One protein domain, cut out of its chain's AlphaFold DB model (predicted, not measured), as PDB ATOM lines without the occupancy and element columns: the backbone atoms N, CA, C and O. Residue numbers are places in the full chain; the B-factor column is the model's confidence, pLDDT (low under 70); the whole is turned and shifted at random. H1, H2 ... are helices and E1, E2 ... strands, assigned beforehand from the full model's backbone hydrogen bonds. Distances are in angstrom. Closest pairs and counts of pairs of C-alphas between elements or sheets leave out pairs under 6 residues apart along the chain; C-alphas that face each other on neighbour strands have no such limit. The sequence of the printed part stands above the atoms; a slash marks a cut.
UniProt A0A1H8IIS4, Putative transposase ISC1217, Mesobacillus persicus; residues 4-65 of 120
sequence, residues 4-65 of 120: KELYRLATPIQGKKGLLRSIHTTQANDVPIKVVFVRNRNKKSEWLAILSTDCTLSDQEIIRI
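Overview. This is residues 4 to 65 of the 120 residues of the protein "Putative transposase ISC1217" of Mesobacillus persicus (UniProt A0A1H8IIS4). A three-stranded antiparallel sheet forms the middle of this domain, with one short helix lying across each of its faces, H1 on one and H2 on the other. The sheet is a meander, each strand the antiparallel neighbour of the one before, in the order E1 E2 E3. The printed part has 62 residues with two named helices and three named strands, along the chain H1 E1 E2 E3 H2, in the class mixed, helices and strands. It is compact, with a radius of gyration of the C-alphas of 11.5 A and spans of 33 by 24 by 20 A.

Arrangement. Start at H1, residues 4 to 9, which is on the sheet at a height of 8.6 A. Its closest C-alphas to E1, residues 19 to 26, are those of Tyr 7 and Arg 21, 7.1 A apart. Before E1, residues 11 to 12 pair antiparallel with its residues 21 to 22. E1 and E2, residues 32 to 39, form a hairpin at 162 degrees; look for N 23 and O 35, 2.9 A apart. E2 and E3, residues 47 to 52, form another at 155 degrees, with N 36 and O 50 2.8 A apart. H2, residues 59 to 65, is on the opposite face from H1, at a height of 8.7 A over the sheet. Its closest C-alphas to E2 are those of Asp 59 and Val 36, 6.4 A apart. On the local plane H1 runs across the strands at 78 degrees to E2, and H2 at 88 degrees to E3. H1 and H2 are apart. In both helices every O i to N i+4 pair is within hydrogen-bond range.

Along the chain. Find C-alpha 4 at (153.922, 169.010, 62.568), where H1 begins; it is 8.8 A long. E1 spans 21.1 A, E2 23.5 A and E3 16.4 A. H2, 10.2 A, ends at C-alpha 65, (135.402, 169.439, 48.193).

Size, cuts and confidence. The two C-alphas farthest apart, of Asp 30 and Asn 42, are 33.9 A apart. The printed part has no cut and no long link. Confidence is low at residues 14 to 16, under 70.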
ATOM      1  N   LYS A   4     152.595 168.501  62.953       88.69
ATOM      2  CA  LYS A   4     153.922 169.010  62.568       88.69
ATOM      3  C   LYS A   4     154.891 167.881  62.207       88.69
ATOM      4  O   LYS A   4     155.679 168.051  61.279       88.69
ATOM      5  N   GLU A   5     154.840 166.754  62.916       88.94
ATOM      6  CA  GLU A   5     155.602 165.546  62.561       88.94
ATOM      7  C   GLU A   5     155.127 164.987  61.221       88.94
ATOM      8  O   GLU A   5     155.946 164.790  60.325       88.94
ATOM      9  N   LEU A   6     153.810 164.841  61.040       88.19
ATOM     10  CA  LEU A   6     153.226 164.394  59.773       88.19
ATOM     11  C   LEU A   6     153.621 165.308  58.611       88.19
ATOM     12  O   LEU A   6     153.992 164.819  57.550       88.19
ATOM     13  N   TYR A   7     153.625 166.627  58.814       89.00
ATOM     14  CA  TYR A   7     154.080 167.577  57.797       89.00
ATOM     15  C   TYR A   7     155.548 167.360  57.398       89.00
ATOM     16  O   TYR A   7     155.895 167.504  56.228       89.00
ATOM     17  N   ARG A   8     156.427 167.022  58.352       88.06
ATOM     18  CA  ARG A   8     157.846 166.741  58.068       88.06
ATOM     19  C   ARG A   8     158.033 165.426  57.310       88.06
ATOM     20  O   ARG A   8     158.892 165.375  56.436       88.06
ATOM     21  N   LEU A   9     157.231 164.410  57.629       88.25
ATOM     22  CA  LEU A   9     157.258 163.090  56.986       88.25
ATOM     23  C   LEU A   9     156.590 163.079  55.603       88.25
ATOM     24  O   LEU A   9     156.938 162.261  54.757       88.25
ATOM     25  N   ALA A  10     155.633 163.978  55.368       88.38
ATOM     26  CA  ALA A  10     154.871 164.042  54.131       88.38
ATOM     27  C   ALA A  10     155.745 164.417  52.926       88.38
ATOM     28  O   ALA A  10     156.618 165.292  53.012       88.38
ATOM     29  N   THR A  11     155.463 163.800  51.777       82.62
ATOM     30  CA  THR A  11     156.208 164.022  50.536       82.62
ATOM     31  C   THR A  11     155.975 165.447  50.017       82.62
ATOM     32  O   THR A  11     154.827 165.882  49.879       82.62
ATOM     33  N   PRO A  12     157.042 166.226  49.746       83.38
ATOM     34  CA  PRO A  12     156.912 167.522  49.093       83.38
ATOM     35  C   PRO A  12     156.377 167.358  47.674       83.38
ATOM     36  O   PRO A  12     156.909 166.566  46.899       83.38
ATOM     37  N   ILE A  13     155.373 168.151  47.313       82.12
ATOM     38  CA  ILE A  13     154.834 168.168  45.953       82.12
ATOM     39  C   ILE A  13     155.378 169.405  45.237       82.12
ATOM     40  O   ILE A  13     155.140 170.536  45.660       82.12
ATOM     41  N   GLN A  14     156.121 169.200  44.149       68.62
ATOM     42  CA  GLN A  14     156.609 170.283  43.294       68.62
ATOM     43  C   GLN A  14     155.597 170.586  42.178       68.62
ATOM     44  O   GLN A  14     154.967 169.690  41.624       68.62
ATOM     45  N   GLY A  15     155.421 171.870  41.851       66.88
ATOM     46  CA  GLY A  15     154.686 172.315  40.658       66.88
ATOM     47  C   GLY A  15     153.186 172.609  40.820       66.88
ATOM     48  O   GLY A  15     152.633 173.330  39.991       66.88
ATOM     49  N   LYS A  16     152.508 172.158  41.887       67.69
ATOM     50  CA  LYS A  16     151.076 172.465  42.108       67.69
ATOM     51  C   LYS A  16     150.890 173.677  43.035       67.69
ATOM     52  O   LYS A  16     151.145 173.605  44.234       67.69
ATOM     53  N   LYS A  17     150.421 174.810  42.488       71.88
ATOM     54  CA  LYS A  17     150.171 176.064  43.236       71.88
ATOM     55  C   LYS A  17     149.304 175.810  44.481       71.88
ATOM     56  O   LYS A  17     148.137 175.453  44.370       71.88
ATOM     57  N   GLY A  18     149.861 176.068  45.665       77.75
ATOM     58  CA  GLY A  18     149.131 176.058  46.938       77.75
ATOM     59  C   GLY A  18     149.027 174.702  47.642       77.75
ATOM     60  O   GLY A  18     148.651 174.686  48.811       77.75
ATOM     61  N   LEU A  19     149.411 173.601  46.995       86.62
ATOM     62  CA  LEU A  19     149.568 172.292  47.629       86.62
ATOM     63  C   LEU A  19     151.015 172.153  48.109       86.62
ATOM     64  O   LEU A  19     151.942 172.358  47.333       86.62
ATOM     65  N   LEU A  20     151.207 171.861  49.393       87.94
ATOM     66  CA  LEU A  20     152.540 171.751  49.983       87.94
ATOM     67  C   LEU A  20     152.995 170.294  50.017       87.94
ATOM     68  O   LEU A  20     154.081 169.975  49.533       87.94
ATOM     69  N   ARG A  21     152.183 169.429  50.635       91.94
ATOM     70  CA  ARG A  21     152.527 168.033  50.934       91.94
ATOM     71  C   ARG A  21     151.267 167.186  51.075       91.94
ATOM     72  O   ARG A  21     150.219 167.727  51.430       91.94
ATOM     73  N   SER A  22     151.378 165.877  50.899       91.81
ATOM     74  CA  SER A  22     150.332 164.928  51.297       91.81
ATOM     75  C   SER A  22     150.934 163.657  51.894       91.81
ATOM     76  O   SER A  22     152.105 163.344  51.682       91.81
ATOM     77  N   ILE A  23     150.162 162.972  52.736       93.06
ATOM     78  CA  ILE A  23     150.581 161.737  53.400       93.06
ATOM     79  C   ILE A  23     149.381 160.828  53.646       93.06
ATOM     80  O   ILE A  23     148.305 161.293  54.026       93.06
ATOM     81  N   HIS A  24     149.584 159.530  53.445       92.38
ATOM     82  CA  HIS A  24     148.656 158.492  53.871       92.38
ATOM     83  C   HIS A  24     149.065 158.013  55.261       92.38
ATOM     84  O   HIS A  24     150.240 157.757  55.519       92.38
ATOM     85  N   THR A  25     148.109 157.931  56.172       91.06
ATOM     86  CA  THR A  25     148.338 157.456  57.535       91.06
ATOM     87  C   THR A  25     147.076 156.778  58.055       91.06
ATOM     88  O   THR A  25     146.063 156.728  57.363       91.06
ATOM     89  N   THR A  26     147.133 156.247  59.265       92.25
ATOM     90  CA  THR A  26     146.016 155.542  59.887       92.25
ATOM     91  C   THR A  26     145.651 156.272  61.169       92.25
ATOM     92  O   THR A  26     146.524 156.675  61.941       92.25
ATOM     93  N   GLN A  27     144.358 156.503  61.380       88.44
ATOM     94  CA  GLN A  27     143.864 157.083  62.622       88.44
ATOM     95  C   GLN A  27     143.976 156.063  63.770       88.44
ATOM     96  O   GLN A  27     144.129 154.870  63.534       88.44
ATOM     97  N   ALA A  28     143.849 156.512  65.022       86.81
ATOM     98  CA  ALA A  28     143.890 155.647  66.209       86.81
ATOM     99  C   ALA A  28     142.868 154.488  66.202       86.81
ATOM    100  O   ALA A  28     143.046 153.529  66.939       86.81
ATOM    101  N   ASN A  29     141.824 154.579  65.373       90.44
ATOM    102  CA  ASN A  29     140.767 153.576  65.240       90.44
ATOM    103  C   ASN A  29     140.969 152.674  64.003       90.44
ATOM    104  O   ASN A  29     139.988 152.199  63.440       90.44
ATOM    105  N   ASP A  30     142.200 152.543  63.500       90.81
ATOM    106  CA  ASP A  30     142.558 151.763  62.301       90.81
ATOM    107  C   ASP A  30     141.893 152.210  60.982       90.81
ATOM    108  O   ASP A  30     141.936 151.517  59.967       90.81
ATOM    109  N   VAL A  31     141.321 153.417  60.952       92.94
ATOM    110  CA  VAL A  31     140.738 153.993  59.734       92.94
ATOM    111  C   VAL A  31     141.852 154.581  58.861       92.94
ATOM    112  O   VAL A  31     142.578 155.468  59.335       92.94
ATOM    113  N   PRO A  32     142.000 154.146  57.594       93.44
ATOM    114  CA  PRO A  32     142.961 154.733  56.674       93.44
ATOM    115  C   PRO A  32     142.522 156.148  56.308       93.44
ATOM    116  O   PRO A  32     141.369 156.400  55.959       93.44
ATOM    117  N   ILE A  33     143.457 157.084  56.391       94.88
ATOM    118  CA  ILE A  33     143.216 158.492  56.110       94.88
ATOM    119  C   ILE A  33     144.307 159.062  55.216       94.88
ATOM    120  O   ILE A  33     145.467 158.645  55.214       94.88
ATOM    121  N   LYS A  34     143.929 160.101  54.487       94.56
ATOM    122  CA  LYS A  34     144.829 160.914  53.687       94.56
ATOM    123  C   LYS A  34     144.810 162.338  54.214       94.56
ATOM    124  O   LYS A  34     143.751 162.951  54.326       94.56
ATOM    125  N   VAL A  35     145.983 162.868  54.543       94.56
ATOM    126  CA  VAL A  35     146.148 164.240  55.030       94.56
ATOM    127  C   VAL A  35     146.838 165.067  53.956       94.56
ATOM    128  O   VAL A  35     147.927 164.729  53.494       94.56
ATOM    129  N   VAL A  36     146.200 166.167  53.567       94.00
ATOM    130  CA  VAL A  36     146.665 167.094  52.535       94.00
ATOM    131  C   VAL A  36     146.992 168.433  53.182       94.00
ATOM    132  O   VAL A  36     146.141 169.062  53.809       94.00
ATOM    133  N   PHE A  37     148.229 168.890  53.018       94.19
ATOM    134  CA  PHE A  37     148.707 170.162  53.542       94.19
ATOM    135  C   PHE A  37     148.673 171.229  52.453       94.19
ATOM    136  O   PHE A  37     149.389 171.140  51.453       94.19
ATOM    137  N   VAL A  38     147.881 172.276  52.667       92.50
ATOM    138  CA  VAL A  38     147.735 173.403  51.741       92.50
ATOM    139  C   VAL A  38     148.254 174.696  52.344       92.50
ATOM    140  O   VAL A  38     148.162 174.942  53.545       92.50
ATOM    141  N   ARG A  39     148.800 175.564  51.495       90.88
ATOM    142  CA  ARG A  39     149.239 176.898  51.898       90.88
ATOM    143  C   ARG A  39     148.023 177.724  52.305       90.88
ATOM    144  O   ARG A  39     147.070 177.854  51.536       90.88
ATOM    145  N   ASN A  40     148.089 178.348  53.476       88.81
ATOM    146  CA  ASN A  40     147.065 179.297  53.883       88.81
ATOM    147  C   ASN A  40     147.145 180.556  52.992       88.81
ATOM    148  O   ASN A  40     148.200 181.188  52.876       88.81
ATOM    149  N   ARG A  41     146.027 180.907  52.339       84.31
ATOM    150  CA  ARG A  41     145.930 182.085  51.458       84.31
ATOM    151  C   ARG A  41     145.982 183.402  52.237       84.31
ATOM    152  O   ARG A  41     146.573 184.356  51.745       84.31
ATOM    153  N   ASN A  42     145.422 183.429  53.446       84.12
ATOM    154  CA  ASN A  42     145.351 184.626  54.287       84.12
ATOM    155  C   ASN A  42     146.668 184.881  55.028       84.12
ATOM    156  O   ASN A  42     147.060 186.027  55.225       84.12
ATOM    157  N   LYS A  43     147.380 183.813  55.416       89.38
ATOM    158  CA  LYS A  43     148.650 183.904  56.146       89.38
ATOM    159  C   LYS A  43     149.684 182.948  55.571       89.38
ATOM    160  O   LYS A  43     149.740 181.779  55.932       89.38
ATOM    161  N   LYS A  44     150.551 183.459  54.690       83.12
ATOM    162  CA  LYS A  44     151.524 182.636  53.951       83.12
ATOM    163  C   LYS A  44     152.498 181.868  54.849       83.12
ATOM    164  O   LYS A  44     153.005 180.845  54.409       83.12
ATOM    165  N   SER A  45     152.786 182.319  56.069       85.62
ATOM    166  CA  SER A  45     153.658 181.581  56.999       85.62
ATOM    167  C   SER A  45     153.015 180.309  57.563       85.62
ATOM    168  O   SER A  45     153.720 179.469  58.113       85.62
ATOM    169  N   GLU A  46     151.705 180.137  57.386       90.19
ATOM    170  CA  GLU A  46     150.939 179.005  57.892       90.19
ATOM    171  C   GLU A  46     150.454 178.082  56.771       90.19
ATOM    172  O   GLU A  46     150.402 178.421  55.581       90.19
ATOM    173  N   TRP A  47     150.073 176.881  57.183       91.56
ATOM    174  CA  TRP A  47     149.449 175.871  56.348       91.56
ATOM    175  C   TRP A  47     148.180 175.361  57.026       91.56
ATOM    176  O   TRP A  47     148.035 175.439  58.244       91.56
ATOM    177  N   LEU A  48     147.256 174.850  56.221       92.25
ATOM    178  CA  LEU A  48     146.058 174.151  56.669       92.25
ATOM    179  C   LEU A  48     146.237 172.669  56.344       92.25
ATOM    180  O   LEU A  48     146.788 172.338  55.294       92.25
ATOM    181  N   ALA A  49     145.776 171.789  57.227       93.62
ATOM    182  CA  ALA A  49     145.690 170.362  56.943       93.62
ATOM    183  C   ALA A  49     144.229 169.981  56.726       93.62
ATOM    184  O   ALA A  49     143.373 170.305  57.548       93.62
ATOM    185  N   ILE A  50     143.965 169.289  55.626       93.94
ATOM    186  CA  ILE A  50     142.661 168.722  55.302       93.94
ATOM    187  C   ILE A  50     142.805 167.209  55.399       93.94
ATOM    188  O   ILE A  50     143.725 166.637  54.816       93.94
ATOM    189  N   LEU A  51     141.915 166.573  56.149       93.88
ATOM    190  CA  LEU A  51     141.874 165.126  56.323       93.88
ATOM    191  C   LEU A  51     140.717 164.559  55.498       93.88
ATOM    192  O   LEU A  51     139.610 165.092  55.546       93.88
ATOM    193  N   SER A  52     140.983 163.481  54.765       94.12
ATOM    194  CA  SER A  52     139.985 162.681  54.053       94.12
ATOM    195  C   SER A  52     140.059 161.229  54.520       94.12
ATOM    196  O   SER A  52     141.154 160.681  54.637       94.12
ATOM    197  N   THR A  53     138.908 160.606  54.770       94.50
ATOM    198  CA  THR A  53     138.786 159.152  54.991       94.50
ATOM    199  C   THR A  53     138.720 158.383  53.674       94.50
ATOM    200  O   THR A  53     139.060 157.206  53.623       94.50
ATOM    201  N   ASP A  54     138.325 159.049  52.589       93.19
ATOM    202  CA  ASP A  54     138.414 158.484  51.254       93.19
ATOM    203  C   ASP A  54     139.829 158.710  50.705       93.19
ATOM    204  O   ASP A  54     140.219 159.832  50.357       93.19
ATOM    205  N   CYS A  55     140.614 157.630  50.682       91.88
ATOM    206  CA  CYS A  55     141.985 157.620  50.176       91.88
ATOM    207  C   CYS A  55     142.072 157.522  48.643       91.88
ATOM    208  O   CYS A  55     143.174 157.664  48.109       91.88
ATOM    209  N   THR A  56     140.956 157.278  47.946       93.69
ATOM    210  CA  THR A  56     140.921 157.160  46.478       93.69
ATOM    211  C   THR A  56     140.946 158.524  45.790       93.69
ATOM    212  O   THR A  56     141.430 158.645  44.664       93.69
ATOM    213  N   LEU A  57     140.501 159.569  46.495       93.00
ATOM    214  CA  LEU A  57     140.454 160.932  45.982       93.00
ATOM    215  C   LEU A  57     141.851 161.519  45.749       93.00
ATOM    216  O   LEU A  57     142.785 161.389  46.560       93.00
ATOM    217  N   SER A  58     141.976 162.268  44.655       92.38
ATOM    218  CA  SER A  58     143.171 163.062  44.399       92.38
ATOM    219  C   SER A  58     143.280 164.231  45.385       92.38
ATOM    220  O   SER A  58     142.290 164.750  45.904       92.38
ATOM    221  N   ASP A  59     144.503 164.716  45.611       91.69
ATOM    222  CA  ASP A  59     144.753 165.846  46.520       91.69
ATOM    223  C   ASP A  59     143.953 167.091  46.104       91.69
ATOM    224  O   ASP A  59     143.496 167.859  46.946       91.69
ATOM    225  N   GLN A  60     143.750 167.287  44.798       90.06
ATOM    226  CA  GLN A  60     143.002 168.424  44.260       90.06
ATOM    227  C   GLN A  60     141.498 168.301  44.501       90.06
ATOM    228  O   GLN A  60     140.857 169.309  44.791       90.06
ATOM    229  N   GLU A  61     140.938 167.096  44.414       92.06
ATOM    230  CA  GLU A  61     139.527 166.860  44.719       92.06
ATOM    231  C   GLU A  61     139.242 167.062  46.202       92.06
ATOM    232  O   GLU A  61     138.283 167.752  46.532       92.06
ATOM    233  N   ILE A  62     140.122 166.583  47.088       93.44
ATOM    234  CA  ILE A  62     140.020 166.834  48.535       93.44
ATOM    235  C   ILE A  62     139.983 168.343  48.813       93.44
ATOM    236  O   ILE A  62     139.122 168.830  49.549       93.44
ATOM    237  N   ILE A  63     140.876 169.111  48.179       91.19
ATOM    238  CA  ILE A  63     140.908 170.575  48.309       91.19
ATOM    239  C   ILE A  63     139.640 171.215  47.738       91.19
ATOM    240  O   ILE A  63     139.098 172.139  48.344       91.19
ATOM    241  N   ARG A  64     139.155 170.745  46.583       91.44
ATOM    242  CA  ARG A  64     137.943 171.260  45.935       91.44
ATOM    243  C   ARG A  64     136.708 171.027  46.802       91.44
ATOM    244  O   ARG A  64     135.962 171.973  47.031       91.44
ATOM    245  N   ILE A  65     136.518 169.810  47.310       92.38
ATOM    246  CA  ILE A  65     135.402 169.439  48.193       92.38
ATOM    247  C   ILE A  65     135.454 170.269  49.476       92.38
ATOM    248  O   ILE A  65     134.448 170.842  49.890       92.38
TER     249      ILE A  65